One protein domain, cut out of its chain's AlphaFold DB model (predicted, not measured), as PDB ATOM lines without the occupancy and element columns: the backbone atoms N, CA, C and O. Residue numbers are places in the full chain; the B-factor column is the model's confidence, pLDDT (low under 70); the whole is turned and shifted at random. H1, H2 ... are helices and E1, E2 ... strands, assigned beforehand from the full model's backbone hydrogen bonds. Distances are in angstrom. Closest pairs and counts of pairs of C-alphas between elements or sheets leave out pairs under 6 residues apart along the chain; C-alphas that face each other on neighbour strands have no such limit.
ATOM      1  N   SER A  53     -20.876 -13.163 -21.967       77.31
ATOM      2  CA  SER A  53     -19.524 -13.462 -21.478       77.31
ATOM      3  C   SER A  53     -18.944 -14.706 -22.158       77.31
ATOM      4  O   SER A  53     -17.779 -14.705 -22.550       77.31
ATOM      5  N   MET A  54     -19.773 -15.734 -22.376       83.00
ATOM      6  CA  MET A  54     -19.386 -16.939 -23.118       83.00
ATOM      7  C   MET A  54     -19.021 -16.620 -24.570       83.00
ATOM      8  O   MET A  54     -18.045 -17.161 -25.077       83.00
ATOM      9  N   HIS A  55     -19.763 -15.722 -25.226       84.94
ATOM     10  CA  HIS A  55     -19.478 -15.278 -26.589       84.94
ATOM     11  C   HIS A  55     -18.079 -14.667 -26.690       84.94
ATOM     12  O   HIS A  55     -17.291 -15.100 -27.530       84.94
ATOM     13  N   PHE A  56     -17.758 -13.705 -25.814       81.25
ATOM     14  CA  PHE A  56     -16.436 -13.081 -25.801       81.25
ATOM     15  C   PHE A  56     -15.330 -14.085 -25.484       81.25
ATOM     16  O   PHE A  56     -14.314 -14.081 -26.173       81.25
ATOM     17  N   LYS A  57     -15.542 -14.966 -24.497       84.75
ATOM     18  CA  LYS A  57     -14.574 -16.001 -24.119       84.75
ATOM     19  C   LYS A  57     -14.268 -16.939 -25.291       84.75
ATOM     20  O   LYS A  57     -13.116 -17.037 -25.689       84.75
ATOM     21  N   MET A  58     -15.298 -17.557 -25.865       87.38
ATOM     22  CA  MET A  58     -15.165 -18.543 -26.943       87.38
ATOM     23  C   MET A  58     -14.436 -17.963 -28.157       87.38
ATOM     24  O   MET A  58     -13.458 -18.532 -28.623       87.38
ATOM     25  N   HIS A  59     -14.843 -16.776 -28.620       87.25
ATOM     26  CA  HIS A  59     -14.204 -16.152 -29.783       87.25
ATOM     27  C   HIS A  59     -12.780 -15.666 -29.467       87.25
ATOM     28  O   HIS A  59     -11.950 -15.582 -30.371       87.25
ATOM     29  N   ALA A  60     -12.490 -15.300 -28.211       83.62
ATOM     30  CA  ALA A  60     -11.136 -14.941 -27.799       83.62
ATOM     31  C   ALA A  60     -10.214 -16.167 -27.793       83.62
ATOM     32  O   ALA A  60      -9.085 -16.049 -28.257       83.62
ATOM     33  N   GLU A  61     -10.688 -17.318 -27.307       88.38
ATOM     34  CA  GLU A  61      -9.945 -18.587 -27.302       88.38
ATOM     35  C   GLU A  61      -9.650 -19.060 -28.734       88.38
ATOM     36  O   GLU A  61      -8.485 -19.256 -29.073       88.38
ATOM     37  N   GLU A  62     -10.659 -19.104 -29.611       89.94
ATOM     38  CA  GLU A  62     -10.490 -19.469 -31.030       89.94
ATOM     39  C   GLU A  62      -9.456 -18.581 -31.742       89.94
ATOM     40  O   GLU A  62      -8.576 -19.052 -32.466       89.94
ATOM     41  N   LEU A  63      -9.545 -17.264 -31.530       86.56
ATOM     42  CA  LEU A  63      -8.643 -16.312 -32.170       86.56
ATOM     43  C   LEU A  63      -7.238 -16.343 -31.557       86.56
ATOM     44  O   LEU A  63      -6.259 -16.101 -32.262       86.56
ATOM     45  N   TYR A  64      -7.129 -16.634 -30.258       86.88
ATOM     46  CA  TYR A  64      -5.854 -16.841 -29.582       86.88
ATOM     47  C   TYR A  64      -5.131 -18.068 -30.141       86.88
ATOM     48  O   TYR A  64      -3.978 -17.937 -30.547       86.88
ATOM     49  N   GLU A  65      -5.804 -19.217 -30.243       87.75
ATOM     50  CA  GLU A  65      -5.233 -20.440 -30.826       87.75
ATOM     51  C   GLU A  65      -4.720 -20.201 -32.250       87.75
ATOM     52  O   GLU A  65      -3.603 -20.596 -32.599       87.75
ATOM     53  N   GLU A  66      -5.493 -19.470 -33.063       87.75
ATOM     54  CA  GLU A  66      -5.071 -19.104 -34.412       87.75
ATOM     55  C   GLU A  66      -3.808 -18.220 -34.410       87.75
ATOM     56  O   GLU A  66      -2.879 -18.450 -35.191       87.75
ATOM     57  N   LEU A  67      -3.749 -17.213 -33.534       85.44
ATOM     58  CA  LEU A  67      -2.598 -16.312 -33.405       85.44
ATOM     59  C   LEU A  67      -1.355 -17.019 -32.847       85.44
ATOM     60  O   LEU A  67      -0.235 -16.612 -33.150       85.44
ATOM     61  N   MET A  68      -1.532 -18.093 -32.083       84.25
ATOM     62  CA  MET A  68      -0.430 -18.902 -31.568       84.25
ATOM     63  C   MET A  68       0.187 -19.835 -32.619       84.25
ATOM     64  O   MET A  68       1.247 -20.408 -32.373       84.25
ATOM     65  N   LEU A  69      -0.406 -19.956 -33.815       83.56
ATOM     66  CA  LEU A  69       0.131 -20.737 -34.942       83.56
ATOM     67  C   LEU A  69       0.397 -22.216 -34.599       83.56
ATOM     68  O   LEU A  69       1.315 -22.822 -35.157       83.56
ATOM     69  N   GLY A  70      -0.391 -22.794 -33.686       79.56
ATOM     70  CA  GLY A  70      -0.226 -24.173 -33.208       79.56
ATOM     71  C   GLY A  70       0.843 -24.355 -32.123       79.56
ATOM     72  O   GLY A  70       1.227 -25.486 -31.839       79.56
ATOM     73  N   LEU A  71       1.351 -23.266 -31.540       78.38
ATOM     74  CA  LEU A  71       2.164 -23.309 -30.326       78.38
ATOM     75  C   LEU A  71       1.268 -23.321 -29.089       78.38
ATOM     76  O   LEU A  71       0.337 -22.527 -28.984       78.38
ATOM     77  N   GLU A  72       1.613 -24.151 -28.115       70.31
ATOM     78  CA  GLU A  72       0.994 -24.121 -26.793       70.31
ATOM     79  C   GLU A  72       1.912 -23.406 -25.804       70.31
ATOM     80  O   GLU A  72       3.117 -23.661 -25.741       70.31
ATOM     81  N   VAL A  73       1.332 -22.504 -25.016       67.81
ATOM     82  CA  VAL A  73       1.994 -21.925 -23.847       67.81
ATOM     83  C   VAL A  73       1.299 -22.503 -22.627       67.81
ATOM     84  O   VAL A  73       0.272 -21.989 -22.192       67.81
ATOM     85  N   ASP A  74       1.860 -23.583 -22.085       63.72
ATOM     86  CA  ASP A  74       1.434 -24.103 -20.788       63.72
ATOM     87  C   ASP A  74       1.928 -23.147 -19.694       63.72
ATOM     88  O   ASP A  74       3.099 -23.142 -19.300       63.72
ATOM     89  N   ALA A  75       1.038 -22.256 -19.268       67.19
ATOM     90  CA  ALA A  75       1.283 -21.328 -18.181       67.19
ATOM     91  C   ALA A  75       0.369 -21.681 -17.009       67.19
ATOM     92  O   ALA A  75      -0.759 -21.199 -16.910       67.19
ATOM     93  N   ASP A  76       0.891 -22.478 -16.077       79.50
ATOM     94  CA  ASP A  76       0.281 -22.638 -14.761       79.50
ATOM     95  C   ASP A  76       0.333 -21.295 -14.016       79.50
ATOM     96  O   ASP A  76       1.341 -20.934 -13.394       79.50
ATOM     97  N   LEU A  77      -0.767 -20.541 -14.094       80.94
ATOM     98  CA  LEU A  77      -0.901 -19.219 -13.486       80.94
ATOM     99  C   LEU A  77      -0.640 -19.240 -11.974       80.94
ATOM    100  O   LEU A  77      -0.250 -18.213 -11.418       80.94
ATOM    101  N   ALA A  78      -0.823 -20.378 -11.293       81.25
ATOM    102  CA  ALA A  78      -0.552 -20.492  -9.862       81.25
ATOM    103  C   ALA A  78       0.953 -20.453  -9.547       81.25
ATOM    104  O   ALA A  78       1.348 -20.068  -8.445       81.25
ATOM    105  N   LYS A  79       1.806 -20.809 -10.516       84.00
ATOM    106  CA  LYS A  79       3.273 -20.767 -10.395       84.00
ATOM    107  C   LYS A  79       3.882 -19.445 -10.861       84.00
ATOM    108  O   LYS A  79       5.068 -19.209 -10.620       84.00
ATOM    109  N   VAL A  80       3.101 -18.590 -11.520       84.38
ATOM    110  CA  VAL A  80       3.571 -17.305 -12.039       84.38
ATOM    111  C   VAL A  80       3.776 -16.318 -10.891       84.38
ATOM    112  O   VAL A  80       2.874 -16.059 -10.097       84.38
ATOM    113  N   LYS A  81       4.979 -15.741 -10.810       81.81
ATOM    114  CA  LYS A  81       5.308 -14.693  -9.837       81.81
ATOM    115  C   LYS A  81       5.029 -13.315 -10.408       81.81
ATOM    116  O   LYS A  81       5.412 -13.026 -11.539       81.81
ATOM    117  N   ASP A  82       4.413 -12.452  -9.618       78.88
ATOM    118  CA  ASP A  82       4.155 -11.082 -10.031       78.88
ATOM    119  C   ASP A  82       4.341 -10.108  -8.867       78.88
ATOM    120  O   ASP A  82       3.706 -10.257  -7.819       78.88
ATOM    121  N   ASP A  83       5.196  -9.099  -9.051       71.44
ATOM    122  CA  ASP A  83       5.463  -8.111  -8.010       71.44
ATOM    123  C   ASP A  83       4.573  -6.887  -8.208       71.44
ATOM    124  O   ASP A  83       4.613  -6.218  -9.248       71.44
ATOM    125  N   LEU A  84       3.815  -6.521  -7.175       64.56
ATOM    126  CA  LEU A  84       3.062  -5.262  -7.152       64.56
ATOM    127  C   LEU A  84       3.983  -4.057  -7.408       64.56
ATOM    128  O   LEU A  84       3.663  -3.196  -8.229       64.56
ATOM    129  N   TYR A  85       5.157  -4.064  -6.770       64.50
ATOM    130  CA  TYR A  85       6.205  -3.054  -6.889       64.50
ATOM    131  C   TYR A  85       7.512  -3.741  -7.294       64.50
ATOM    132  O   TYR A  85       8.203  -4.303  -6.450       64.50
ATOM    133  N   GLY A  86       7.838  -3.736  -8.587       71.94
ATOM    134  CA  GLY A  86       9.016  -4.444  -9.090       71.94
ATOM    135  C   GLY A  86       8.832  -4.965 -10.507       71.94
ATOM    136  O   GLY A  86       8.347  -4.244 -11.388       71.94
ATOM    137  N   PHE A  87       9.240  -6.213 -10.727       74.06
ATOM    138  CA  PHE A  87       9.102  -6.861 -12.024       74.06
ATOM    139  C   PHE A  87       7.638  -7.235 -12.289       74.06
ATOM    140  O   PHE A  87       6.932  -7.705 -11.399       74.06
ATOM    141  N   SER A  88       7.168  -7.027 -13.521       79.88
ATOM    142  CA  SER A  88       5.869  -7.568 -13.930       79.88
ATOM    143  C   SER A  88       5.999  -9.054 -14.216       79.88
ATOM    144  O   SER A  88       7.088  -9.519 -14.529       79.88
ATOM    145  N   PHE A  89       4.898  -9.797 -14.219       79.94
ATOM    146  CA  PHE A  89       4.909 -11.226 -14.523       79.94
ATOM    147  C   PHE A  89       5.592 -11.558 -15.863       79.94
ATOM    148  O   PHE A  89       6.171 -12.629 -16.011       79.94
ATOM    149  N   VAL A  90       5.603 -10.628 -16.822       81.00
ATOM    150  CA  VAL A  90       6.326 -10.774 -18.097       81.00
ATOM    151  C   VAL A  90       7.846 -10.620 -17.933       81.00
ATOM    152  O   VAL A  90       8.620 -11.340 -18.568       81.00
ATOM    153  N   SER A  91       8.293  -9.667 -17.109       82.00
ATOM    154  CA  SER A  91       9.716  -9.359 -16.900       82.00
ATOM    155  C   SER A  91      10.326 -10.023 -15.665       82.00
ATOM    156  O   SER A  91      11.533  -9.916 -15.451       82.00
ATOM    157  N   HIS A  92       9.521 -10.702 -14.850       82.38
ATOM    158  CA  HIS A  92       9.968 -11.335 -13.622       82.38
ATOM    159  C   HIS A  92      10.907 -12.508 -13.960       82.38
ATOM    160  O   HIS A  92      10.472 -13.462 -14.614       82.38
ATOM    161  N   PRO A  93      12.174 -12.498 -13.488       85.69
ATOM    162  CA  PRO A  93      13.192 -13.468 -13.909       85.69
ATOM    163  C   PRO A  93      12.791 -14.933 -13.699       85.69
ATOM    164  O   PRO A  93      13.123 -15.790 -14.510       85.69
ATOM    165  N   TYR A  94      12.034 -15.214 -12.633       86.31
ATOM    166  CA  TYR A  94      11.538 -16.562 -12.329       86.31
ATOM    167  C   TYR A  94      10.612 -17.137 -13.410       86.31
ATOM    168  O   TYR A  94      10.644 -18.339 -13.645       86.31
ATOM    169  N   ASN A  95       9.807 -16.299 -14.074       83.56
ATOM    170  CA  ASN A  95       8.779 -16.781 -15.000       83.56
ATOM    171  C   ASN A  95       9.343 -17.092 -16.389       83.56
ATOM    172  O   ASN A  95       8.716 -17.819 -17.147       83.56
ATOM    173  N   GLN A  96      10.505 -16.525 -16.739       84.06
ATOM    174  CA  GLN A  96      11.173 -16.743 -18.031       84.06
ATOM    175  C   GLN A  96      10.304 -16.378 -19.259       84.06
ATOM    176  O   GLN A  96      10.540 -16.853 -20.367       84.06
ATOM    177  N   LEU A  97       9.325 -15.477 -19.091       80.19
ATOM    178  CA  LEU A  97       8.351 -15.108 -20.130       80.19
ATOM    179  C   LEU A  97       8.817 -13.984 -21.065       80.19
ATOM    180  O   LEU A  97       8.199 -13.748 -22.102       80.19
ATOM    181  N   THR A  98       9.914 -13.294 -20.742       79.06
ATOM    182  CA  THR A  98      10.380 -12.104 -21.482       79.06
ATOM    183  C   THR A  98      10.627 -12.378 -22.968       79.06
ATOM    184  O   THR A  98      10.439 -11.493 -23.800       79.06
ATOM    185  N   HIS A  99      10.995 -13.612 -23.313       79.00
ATOM    186  CA  HIS A  99      11.243 -14.040 -24.689       79.00
ATOM    187  C   HIS A  99      10.229 -15.071 -25.199       79.00
ATOM    188  O   HIS A  99      10.474 -15.692 -26.231       79.00
ATOM    189  N   ALA A 100       9.080 -15.243 -24.532       76.06
ATOM    190  CA  ALA A 100       8.055 -16.203 -24.951       76.06
ATOM    191  C   ALA A 100       7.559 -15.935 -26.388       76.06
ATOM    192  O   ALA A 100       7.379 -16.857 -27.180       76.06
ATOM    193  N   TYR A 101       7.465 -14.658 -26.778       78.62
ATOM    194  CA  TYR A 101       7.091 -14.254 -28.138       78.62
ATOM    195  C   TYR A 101       8.067 -14.750 -29.219       78.62
ATOM    196  O   TYR A 101       7.694 -14.837 -30.387       78.62
ATOM    197  N   ALA A 102       9.321 -15.063 -28.866       79.00
ATOM    198  CA  ALA A 102      10.338 -15.462 -29.832       79.00
ATOM    199  C   ALA A 102      10.018 -16.812 -30.489       79.00
ATOM    200  O   ALA A 102      10.443 -17.051 -31.618       79.00
ATOM    201  N   GLN A 103       9.269 -17.685 -29.810       72.94
ATOM    202  CA  GLN A 103       8.806 -18.951 -30.380       72.94
ATOM    203  C   GLN A 103       7.762 -18.701 -31.473       72.94
ATOM    204  O   GLN A 103       7.935 -19.167 -32.597       72.94
ATOM    205  N   VAL A 104       6.767 -17.853 -31.187       74.50
ATOM    206  CA  VAL A 104       5.762 -17.412 -32.171       74.50
ATOM    207  C   VAL A 104       6.437 -16.705 -33.346       74.50
ATOM    208  O   VAL A 104       6.136 -16.991 -34.500       74.50
ATOM    209  N   PHE A 105       7.421 -15.845 -33.073       76.62
ATOM    210  CA  PHE A 105       8.186 -15.150 -34.109       76.62
ATOM    211  C   PHE A 105       8.968 -16.111 -35.018       76.62
ATOM    212  O   PHE A 105       8.981 -15.926 -36.230       76.62
ATOM    213  N   LYS A 106       9.604 -17.148 -34.459       74.69
ATOM    214  CA  LYS A 106      10.320 -18.171 -35.242       74.69
ATOM    215  C   LYS A 106       9.385 -18.988 -36.131       74.69
ATOM    216  O   LYS A 106       9.786 -19.381 -37.221       74.69
ATOM    217  N   GLN A 107       8.165 -19.244 -35.668       72.88
ATOM    218  CA  GLN A 107       7.143 -19.974 -36.419       72.88
ATOM    219  C   GLN A 107       6.478 -19.101 -37.492       72.88
ATOM    220  O   GLN A 107       6.030 -19.590 -38.530       72.88
ATOM    221  N   ALA A 108       6.449 -17.788 -37.266       69.12
ATOM    222  CA  ALA A 108       5.866 -16.804 -38.159       69.12
ATOM    223  C   ALA A 108       6.756 -16.526 -39.389       69.12
ATOM    224  O   ALA A 108       7.385 -15.478 -39.510       69.12
ATOM    225  N   CYS A 109       6.748 -17.423 -40.378       64.06
ATOM    226  CA  CYS A 109       7.243 -17.130 -41.729       64.06
ATOM    227  C   CYS A 109       6.195 -16.326 -42.521       64.06
ATOM    228  O   CYS A 109       5.490 -16.862 -43.378       64.06
ATOM    229  N   MET A 110       6.044 -15.036 -42.207       73.69
ATOM    230  CA  MET A 110       4.949 -14.211 -42.733       73.69
ATOM    231  C   MET A 110       5.384 -13.258 -43.850       73.69
ATOM    232  O   MET A 110       6.339 -12.497 -43.728       73.69
ATOM    233  N   THR A 111       4.610 -13.240 -44.936       80.56
ATOM    234  CA  THR A 111       4.665 -12.175 -45.945       80.56
ATOM    235  C   THR A 111       4.077 -10.874 -45.389       80.56
ATOM    236  O   THR A 111       3.298 -10.898 -44.436       80.56
ATOM    237  N   ALA A 112       4.359  -9.725 -46.013       78.69
ATOM    238  CA  ALA A 112       3.817  -8.432 -45.568       78.69
ATOM    239  C   ALA A 112       2.275  -8.422 -45.450       78.69
ATOM    240  O   ALA A 112       1.714  -7.841 -44.521       78.69
ATOM    241  N   SER A 113       1.575  -9.119 -46.351       77.38
ATOM    242  CA  SER A 113       0.115  -9.259 -46.295       77.38
ATOM    243  C   SER A 113      -0.355 -10.180 -45.164       77.38
ATOM    244  O   SER A 113      -1.399  -9.923 -44.565       77.38
ATOM    245  N   ALA A 114       0.409 -11.225 -44.834       79.62
ATOM    246  CA  ALA A 114       0.141 -12.078 -43.680       79.62
ATOM    247  C   ALA A 114       0.365 -11.330 -42.356       79.62
ATOM    248  O   ALA A 114      -0.472 -11.452 -41.465       79.62
ATOM    249  N   VAL A 115       1.398 -10.482 -42.265       80.06
ATOM    250  CA  VAL A 115       1.644  -9.611 -41.101       80.06
ATOM    251  C   VAL A 115       0.470  -8.661 -40.862       80.06
ATOM    252  O   VAL A 115      -0.027  -8.572 -39.743       80.06
ATOM    253  N   LEU A 116      -0.038  -8.001 -41.910       77.00
ATOM    254  CA  LEU A 116      -1.187  -7.099 -41.773       77.00
ATOM    255  C   LEU A 116      -2.452  -7.840 -41.310       77.00
ATOM    256  O   LEU A 116      -3.221  -7.324 -40.500       77.00
ATOM    257  N   ARG A 117      -2.682  -9.062 -41.813       82.19
ATOM    258  CA  ARG A 117      -3.795  -9.904 -41.345       82.19
ATOM    259  C   ARG A 117      -3.619 -10.313 -39.884       82.19
ATOM    260  O   ARG A 117      -4.591 -10.258 -39.140       82.19
ATOM    261  N   TYR A 118      -2.405 -10.681 -39.485       84.50
ATOM    262  CA  TYR A 118      -2.084 -11.026 -38.103       84.50
ATOM    263  C   TYR A 118      -2.334  -9.842 -37.161       84.50
ATOM    264  O   TYR A 118      -2.991 -10.005 -36.141       84.50
ATOM    265  N   GLN A 119      -1.905  -8.633 -37.534       79.38
ATOM    266  CA  GLN A 119      -2.151  -7.416 -36.752       79.38
ATOM    267  C   GLN A 119      -3.645  -7.143 -36.551       79.38
ATOM    268  O   GLN A 119      -4.072  -6.938 -35.421       79.38
ATOM    269  N   LYS A 120      -4.456  -7.235 -37.613       78.81
ATOM    270  CA  LYS A 120      -5.918  -7.072 -37.508       78.81
ATOM    271  C   LYS A 120      -6.560  -8.111 -36.588       78.81
ATOM    272  O   LYS A 120      -7.488  -7.800 -35.848       78.81
ATOM    273  N   LYS A 121      -6.076  -9.354 -36.634       80.75
ATOM    274  CA  LYS A 121      -6.531 -10.417 -35.731       80.75
ATOM    275  C   LYS A 121      -6.105 -10.151 -34.289       80.75
ATOM    276  O   LYS A 121      -6.919 -10.307 -33.390       80.75
ATOM    277  N   ALA A 122      -4.885  -9.673 -34.066       77.25
ATOM    278  CA  ALA A 122      -4.415  -9.284 -32.739       77.25
ATOM    279  C   ALA A 122      -5.230  -8.110 -32.159       77.25
ATOM    280  O   ALA A 122      -5.609  -8.147 -30.992       77.25
ATOM    281  N   GLU A 123      -5.571  -7.107 -32.974       77.69
ATOM    282  CA  GLU A 123      -6.486  -6.020 -32.590       77.69
ATOM    283  C   GLU A 123      -7.865  -6.565 -32.205       77.69
ATOM    284  O   GLU A 123      -8.390  -6.236 -31.140       77.69
ATOM    285  N   ARG A 124      -8.420  -7.470 -33.019       74.88
ATOM    286  CA  ARG A 124      -9.704  -8.110 -32.725       74.88
ATOM    287  C   ARG A 124      -9.663  -8.938 -31.438       74.88
ATOM    288  O   ARG A 124     -10.631  -8.918 -30.681       74.88
ATOM    289  N   LEU A 125      -8.555  -9.620 -31.154       76.62
ATOM    290  CA  LEU A 125      -8.376 -10.340 -29.893       76.62
ATOM    291  C   LEU A 125      -8.420  -9.377 -28.700       76.62
ATOM    292  O   LEU A 125      -9.081  -9.670 -27.708       76.62
ATOM    293  N   ILE A 126      -7.795  -8.200 -28.801       77.31
ATOM    294  CA  ILE A 126      -7.846  -7.175 -27.746       77.31
ATOM    295  C   ILE A 126      -9.285  -6.682 -27.514       77.31
ATOM    296  O   ILE A 126      -9.689  -6.513 -26.363       77.31
ATOM    297  N   GLU A 127     -10.080  -6.490 -28.572       79.31
ATOM    298  CA  GLU A 127     -11.501  -6.127 -28.445       79.31
ATOM    299  C   GLU A 127     -12.305  -7.196 -27.689       79.31
ATOM    300  O   GLU A 127     -13.108  -6.872 -26.810       79.31
ATOM    301  N   LEU A 128     -12.070  -8.474 -28.006       77.12
ATOM    302  CA  LEU A 128     -12.730  -9.602 -27.347       77.12
ATOM    303  C   LEU A 128     -12.297  -9.724 -25.881       77.12
ATOM    304  O   LEU A 128     -13.150  -9.875 -25.008       77.12
ATOM    305  N   LEU A 129     -11.003  -9.555 -25.584       76.75
ATOM    306  CA  LEU A 129     -10.477  -9.529 -24.217       76.75
ATOM    307  C   LEU A 129     -11.055  -8.366 -23.400       76.75
ATOM    308  O   LEU A 129     -11.389  -8.548 -22.229       76.75
ATOM    309  N   ALA A 130     -11.231  -7.186 -24.001       75.62
ATOM    310  CA  ALA A 130     -11.916  -6.073 -23.350       75.62
ATOM    311  C   ALA A 130     -13.377  -6.431 -23.018       75.62
ATOM    312  O   ALA A 130     -13.844  -6.126 -21.920       75.62
ATOM    313  N   GLY A 131     -14.071  -7.125 -23.927       73.94
ATOM    314  CA  GLY A 131     -15.402  -7.690 -23.693       73.94
ATOM    315  C   GLY A 131     -15.426  -8.704 -22.545       73.94
ATOM    316  O   GLY A 131     -16.282  -8.604 -21.665       73.94
ATOM    317  N   CYS A 132     -14.450  -9.617 -22.487       75.62
ATOM    318  CA  CYS A 132     -14.278 -10.556 -21.376       75.62
ATOM    319  C   CYS A 132     -14.118  -9.811 -20.049       75.62
ATOM    320  O   CYS A 132     -14.949  -9.976 -19.165       75.62
ATOM    321  N   ILE A 133     -13.122  -8.923 -19.927       72.31
ATOM    322  CA  ILE A 133     -12.850  -8.175 -18.685       72.31
ATOM    323  C   ILE A 133     -14.079  -7.366 -18.248       72.31
ATOM    324  O   ILE A 133     -14.385  -7.285 -17.059       72.31
ATOM    325  N   HIS A 134     -14.800  -6.772 -19.202       70.94
ATOM    326  CA  HIS A 134     -15.988  -5.978 -18.911       70.94
ATOM    327  C   HIS A 134     -17.187  -6.819 -18.455       70.94
ATOM    328  O   HIS A 134     -17.998  -6.320 -17.685       70.94
ATOM    329  N   THR A 135     -17.323  -8.062 -18.920       70.00
ATOM    330  CA  THR A 135     -18.495  -8.911 -18.629       70.00
ATOM    331  C   THR A 135     -18.275  -9.895 -17.482       70.00
ATOM    332  O   THR A 135     -19.248 -10.297 -16.850       70.00
ATOM    333  N   THR A 136     -17.026 -10.268 -17.186       67.31
ATOM    334  CA  THR A 136     -16.675 -11.191 -16.091       67.31
ATOM    335  C   THR A 136     -16.176 -10.472 -14.836       67.31
ATOM    336  O   THR A 136     -16.186 -11.046 -13.750       67.31
ATOM    337  N   GLY A 137     -15.769  -9.202 -14.940       56.56
ATOM    338  CA  GLY A 137     -15.382  -8.389 -13.789       56.56
ATOM    339  C   GLY A 137     -16.602  -7.964 -12.970       56.56
ATOM    340  O   GLY A 137     -17.449  -7.234 -13.473       56.56
ATOM    341  N   GLY A 138     -16.679  -8.382 -11.700       61.12
ATOM    342  CA  GLY A 138     -17.869  -8.220 -10.850       61.12
ATOM    343  C   GLY A 138     -18.577  -6.858 -10.955       61.12
ATOM    344  O   GLY A 138     -19.722  -6.797 -11.390       61.12
ATOM    345  N   GLN A 139     -17.919  -5.754 -10.574       51.22
ATOM    346  CA  GLN A 139     -18.411  -4.414 -10.925       51.22
ATOM    347  C   GLN A 139     -17.736  -3.947 -12.209       51.22
ATOM    348  O   GLN A 139     -16.513  -3.809 -12.261       51.22
ATOM    349  N   THR A 140     -18.545  -3.659 -13.224       52.81
ATOM    350  CA  THR A 140     -18.055  -3.263 -14.538       52.81
ATOM    351  C   THR A 140     -17.359  -1.898 -14.472       52.81
ATOM    352  O   THR A 140     -17.967  -0.855 -14.198       52.81
ATOM    353  N   GLY A 141     -16.043  -1.900 -14.708       54.38
ATOM    354  CA  GLY A 141     -15.260  -0.672 -14.847       54.38
ATOM    355  C   GLY A 141     -15.791   0.168 -16.008       54.38
ATOM    356  O   GLY A 141     -16.211  -0.375 -17.035       54.38
ATOM    357  N   ARG A 142     -15.796   1.501 -15.872       59.78
ATOM    358  CA  ARG A 142     -16.255   2.366 -16.971       59.78
ATOM    359  C   ARG A 142     -15.301   2.230 -18.154       59.78
ATOM    360  O   ARG A 142     -14.099   2.093 -17.952       59.78
ATOM    361  N   SER A 143     -15.803   2.362 -19.381       62.56
ATOM    362  CA  SER A 143     -14.992   2.205 -20.600       62.56
ATOM    363  C   SER A 143     -13.673   3.003 -20.586       62.56
ATOM    364  O   SER A 143     -12.644   2.419 -20.907       62.56
ATOM    365  N   PRO A 144     -13.618   4.277 -20.128       60.91
ATOM    366  CA  PRO A 144     -12.349   5.005 -20.042       60.91
ATOM    367  C   PRO A 144     -11.359   4.416 -19.030       60.91
ATOM    368  O   PRO A 144     -10.156   4.540 -19.211       60.91
ATOM    369  N   GLU A 145     -11.856   3.804 -17.955       65.38
ATOM    370  CA  GLU A 145     -11.032   3.177 -16.919       65.38
ATOM    371  C   GLU A 145     -10.439   1.866 -17.457       65.38
ATOM    372  O   GLU A 145      -9.231   1.663 -17.353       65.38
ATOM    373  N   LEU A 146     -11.258   1.047 -18.129       68.31
ATOM    374  CA  LEU A 146     -10.827  -0.179 -18.808       68.31
ATOM    375  C   LEU A 146      -9.781   0.097 -19.900       68.31
ATOM    376  O   LEU A 146      -8.731  -0.536 -19.926       68.31
ATOM    377  N   PHE A 147     -10.032   1.076 -20.771       72.50
ATOM    378  CA  PHE A 147      -9.134   1.398 -21.887       72.50
ATOM    379  C   PHE A 147      -7.875   2.168 -21.461       72.50
ATOM    380  O   PHE A 147      -6.970   2.361 -22.267       72.50
ATOM    381  N   SER A 148      -7.800   2.601 -20.198       70.06
ATOM    382  CA  SER A 148      -6.601   3.222 -19.614       70.06
ATOM    383  C   SER A 148      -5.655   2.225 -18.937       70.06
ATOM    384  O   SER A 148      -4.607   2.633 -18.433       70.06
ATOM    385  N   LEU A 149      -6.011   0.934 -18.900       72.00
ATOM    386  CA  LEU A 149      -5.172  -0.104 -18.310       72.00
ATOM    387  C   LEU A 149      -3.840  -0.223 -19.055       72.00
ATOM    388  O   LEU A 149      -3.776  -0.394 -20.270       72.00
ATOM    389  N   THR A 150      -2.760  -0.178 -18.289       73.25
ATOM    390  CA  THR A 150      -1.400  -0.428 -18.760       73.25
ATOM    391  C   THR A 150      -1.021  -1.875 -18.446       73.25
ATOM    392  O   THR A 150      -1.286  -2.360 -17.354       73.25
ATOM    393  N   TYR A 151      -0.397  -2.600 -19.374       72.12
ATOM    394  CA  TYR A 151       0.040  -3.986 -19.122       72.12
ATOM    395  C   TYR A 151       1.481  -4.070 -18.580       72.12
ATOM    396  O   TYR A 151       1.890  -5.099 -18.049       72.12
ATOM    397  N   GLN A 152       2.250  -2.979 -18.670       67.19
ATOM    398  CA  GLN A 152       3.634  -2.886 -18.198       67.19
ATOM    399  C   GLN A 152       3.848  -1.616 -17.368       67.19
ATOM    400  O   GLN A 152       3.197  -0.591 -17.586       67.19
ATOM    401  N   ASN A 153       4.766  -1.692 -16.402       69.00
ATOM    402  CA  ASN A 153       5.206  -0.528 -15.642       69.00
ATOM    403  C   ASN A 153       5.904   0.467 -16.581       69.00
ATOM    404  O   ASN A 153       6.705   0.078 -17.429       69.00
ATOM    405  N   SER A 154       5.629   1.754 -16.402       65.56
ATOM    406  CA  SER A 154       6.271   2.842 -17.140       65.56
ATOM    407  C   SER A 154       6.822   3.884 -16.170       65.56
ATOM    408  O   SER A 154       6.408   3.948 -15.011       65.56
ATOM    409  N   ALA A 155       7.687   4.776 -16.654       63.75
ATOM    410  CA  ALA A 155       8.153   5.920 -15.864       63.75
ATOM    411  C   ALA A 155       7.002   6.823 -15.366       63.75
ATOM    412  O   ALA A 155       7.161   7.568 -14.404       63.75
ATOM    413  N   LEU A 156       5.834   6.763 -16.017       54.25
ATOM    414  CA  LEU A 156       4.661   7.585 -15.717       54.25
ATOM    415  C   LEU A 156       3.677   6.918 -14.743       54.25
ATOM    416  O   LEU A 156       2.715   7.563 -14.309       54.25
ATOM    417  N   GLY A 157       3.897   5.650 -14.396       62.28
ATOM    418  CA  GLY A 157       3.041   4.897 -13.490       62.28
ATOM    419  C   GLY A 157       3.160   3.386 -13.660       62.28
ATOM    420  O   GLY A 157       3.616   2.886 -14.690       62.28
ATOM    421  N   GLU A 158       2.724   2.669 -12.630       67.69
ATOM    422  CA  GLU A 158       2.649   1.207 -12.621       67.69
ATOM    423  C   GLU A 158       1.587   0.690 -13.598       67.69
ATOM    424  O   GLU A 158       0.704   1.432 -14.047       67.69
ATOM    425  N   ARG A 159       1.690  -0.602 -13.913       72.06
ATOM    426  CA  ARG A 159       0.696  -1.328 -14.701       72.06
ATOM    427  C   ARG A 159      -0.653  -1.439 -13.980       72.06
ATOM    428  O   ARG A 159      -0.755  -1.257 -12.774       72.06
ATOM    429  N   GLY A 160      -1.691  -1.759 -14.736       70.75
ATOM    430  CA  GLY A 160      -3.027  -2.091 -14.258       70.75
ATOM    431  C   GLY A 160      -3.393  -3.568 -14.421       70.75
ATOM    432  O   GLY A 160      -4.532  -3.906 -14.143       70.75
ATOM    433  N   VAL A 161      -2.493  -4.446 -14.873       78.88
ATOM    434  CA  VAL A 161      -2.750  -5.895 -15.004       78.88
ATOM    435  C   VAL A 161      -1.749  -6.675 -14.158       78.88
ATOM    436  O   VAL A 161      -0.543  -6.443 -14.265       78.88
ATOM    437  N   TYR A 162      -2.254  -7.584 -13.328       77.75
ATOM    438  CA  TYR A 162      -1.480  -8.352 -12.355       77.75
ATOM    439  C   TYR A 162      -1.885  -9.829 -12.351       77.75
ATOM    440  O   TYR A 162      -3.017 -10.153 -12.707       77.75
ATOM    441  N   ILE A 163      -0.994 -10.712 -11.902       77.81
ATOM    442  CA  ILE A 163      -1.298 -12.119 -11.606       77.81
ATOM    443  C   ILE A 163      -1.192 -12.350 -10.101       77.81
ATOM    444  O   ILE A 163      -0.201 -11.997  -9.468       77.81
ATOM    445  N   TYR A 164      -2.224 -12.941  -9.511       73.81
ATOM    446  CA  TYR A 164      -2.254 -13.260  -8.091       73.81
ATOM    447  C   TYR A 164      -3.038 -14.547  -7.849       73.81
ATOM    448  O   TYR A 164      -4.181 -14.663  -8.278       73.81
ATOM    449  N   ASN A 165      -2.420 -15.499  -7.144       76.00
ATOM    450  CA  ASN A 165      -3.029 -16.778  -6.761       76.00
ATOM    451  C   ASN A 165      -3.717 -17.515  -7.933       76.00
ATOM    452  O   ASN A 165      -4.881 -17.894  -7.845       76.00
ATOM    453  N   GLY A 166      -3.034 -17.638  -9.076       76.19
ATOM    454  CA  GLY A 166      -3.596 -18.297 -10.261       76.19
ATOM    455  C   GLY A 166      -4.617 -17.475 -11.050       76.19
ATOM    456  O   GLY A 166      -5.117 -17.947 -12.064       76.19
ATOM    457  N   SER A 167      -4.909 -16.246 -10.626       74.00
ATOM    458  CA  SER A 167      -5.915 -15.384 -11.249       74.00
ATOM    459  C   SER A 167      -5.302 -14.125 -11.856       74.00
ATOM    460  O   SER A 167      -4.342 -13.563 -11.326       74.00
ATOM    461  N   VAL A 168      -5.892 -13.641 -12.951       79.25
ATOM    462  CA  VAL A 168      -5.551 -12.340 -13.546       79.25
ATOM    463  C   VAL A 168      -6.409 -11.254 -12.900       79.25
ATOM    464  O   VAL A 168      -7.636 -11.331 -12.897       79.25
ATOM    465  N   MET A 169      -5.768 -10.212 -12.379       73.50
ATOM    466  CA  MET A 169      -6.409  -9.067 -11.741       73.50
ATOM    467  C   MET A 169      -6.190  -7.798 -12.566       73.50
ATOM    468  O   MET A 169      -5.076  -7.511 -13.003       73.50
ATOM    469  N   THR A 170      -7.243  -6.989 -12.720       70.88
ATOM    470  CA  THR A 170      -7.134  -5.637 -13.279       70.88
ATOM    471  C   THR A 170      -7.309  -4.577 -12.193       70.88
ATOM    472  O   THR A 170      -8.248  -4.608 -11.400       70.88
ATOM    473  N   LEU A 171      -6.388  -3.617 -12.150       70.75
ATOM    474  CA  LEU A 171      -6.392  -2.482 -11.244       70.75
ATOM    475  C   LEU A 171      -6.549  -1.193 -12.045       70.75
ATOM    476  O   LEU A 171      -5.622  -0.727 -12.709       70.75
ATOM    477  N   THR A 172      -7.722  -0.574 -11.950       66.44
ATOM    478  CA  THR A 172      -7.974   0.723 -12.579       66.44
ATOM    479  C   THR A 172      -7.641   1.852 -11.604       66.44
ATOM    480  O   THR A 172      -8.252   2.016 -10.546       66.44
ATOM    481  N   ARG A 173      -6.655   2.683 -11.954       58.62
ATOM    482  CA  ARG A 173      -6.362   3.903 -11.194       58.62
ATOM    483  C   ARG A 173      -7.396   4.956 -11.568       58.62
ATOM    484  O   ARG A 173      -7.358   5.516 -12.660       58.62
ATOM    485  N   GLN A 174      -8.319   5.277 -10.664       53.31
ATOM    486  CA  GLN A 174      -9.256   6.366 -10.933       53.31
ATOM    487  C   GLN A 174      -8.515   7.711 -10.992       53.31
ATOM    488  O   GLN A 174      -8.210   8.340  -9.978       53.31
TER     489      GLN A 174
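AT A GLANCE: This is residues 53 to 174 of the 321 residues of an uncharacterized protein of Microdochium bolleyi (UniProt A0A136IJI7). The model is a frame of parts: H3 and H1 lie side by side along one edge as an antiparallel pair, the small hairpin E1 and E2 stands at another edge, and the long link of residues 68 to 100 runs from H1 past the hairpin and back to H2. Residues 111 to 117, of which 112 to 117 belong to H3, stick out. The 122 printed residues hold H1, H2, H3, H4, E1 and E2, in that order; the class is mostly helix, though under half of the residues are in named elements. The whole is compact, with a radius of gyration of the C-alphas of 15.5 A and spans of 42 by 34 by 28 A.

IN THESE COORDINATES: H1, residues 53 to 67, begins at C-alpha (-19.524, -13.462, -21.478) and is 20.9 A long. H2 is residues 101 to 107, 10.1 A. H3, residues 112 to 136, is the longest helix, 36.0 A. H4 is residues 143 to 146, 5.1 A. E1 is residues 161 to 164, 10.1 A, and E2, residues 167 to 170, 10.0 A, ends at C-alpha (-7.134, -5.637, -13.279).

HOW THE PARTS SIT: H1 and H3 touch, at a shallow tilt of 26 degrees, opposite ways; their closest C-alphas, of Phe 56 and Leu 128, are 5.3 A apart. H3 and H4 are close but not clearly touching, Ala 130 and Leu 146 having the closest C-alphas, 7.5 A apart. H2 touches no helix. E1 and E2 form an antiparallel hairpin at 148 degrees, with N 162 and O 169 at 2.8 A. E2 is only just apart from H3, at 8.3 A. In H1, H2 and H3 every O i to N i+4 pair is within hydrogen-bond range; H4 is too short for one.

THE WHOLE: The farthest C-alphas, of Thr 111 and Gln 139, are 42.7 A apart. The printed part has no cut. The links H1 to H2 and H4 to E1 are long. Mean pLDDT of the printed part is 74.9, and 28 residues are under 70, among them 136 to 146 and 152 to 158.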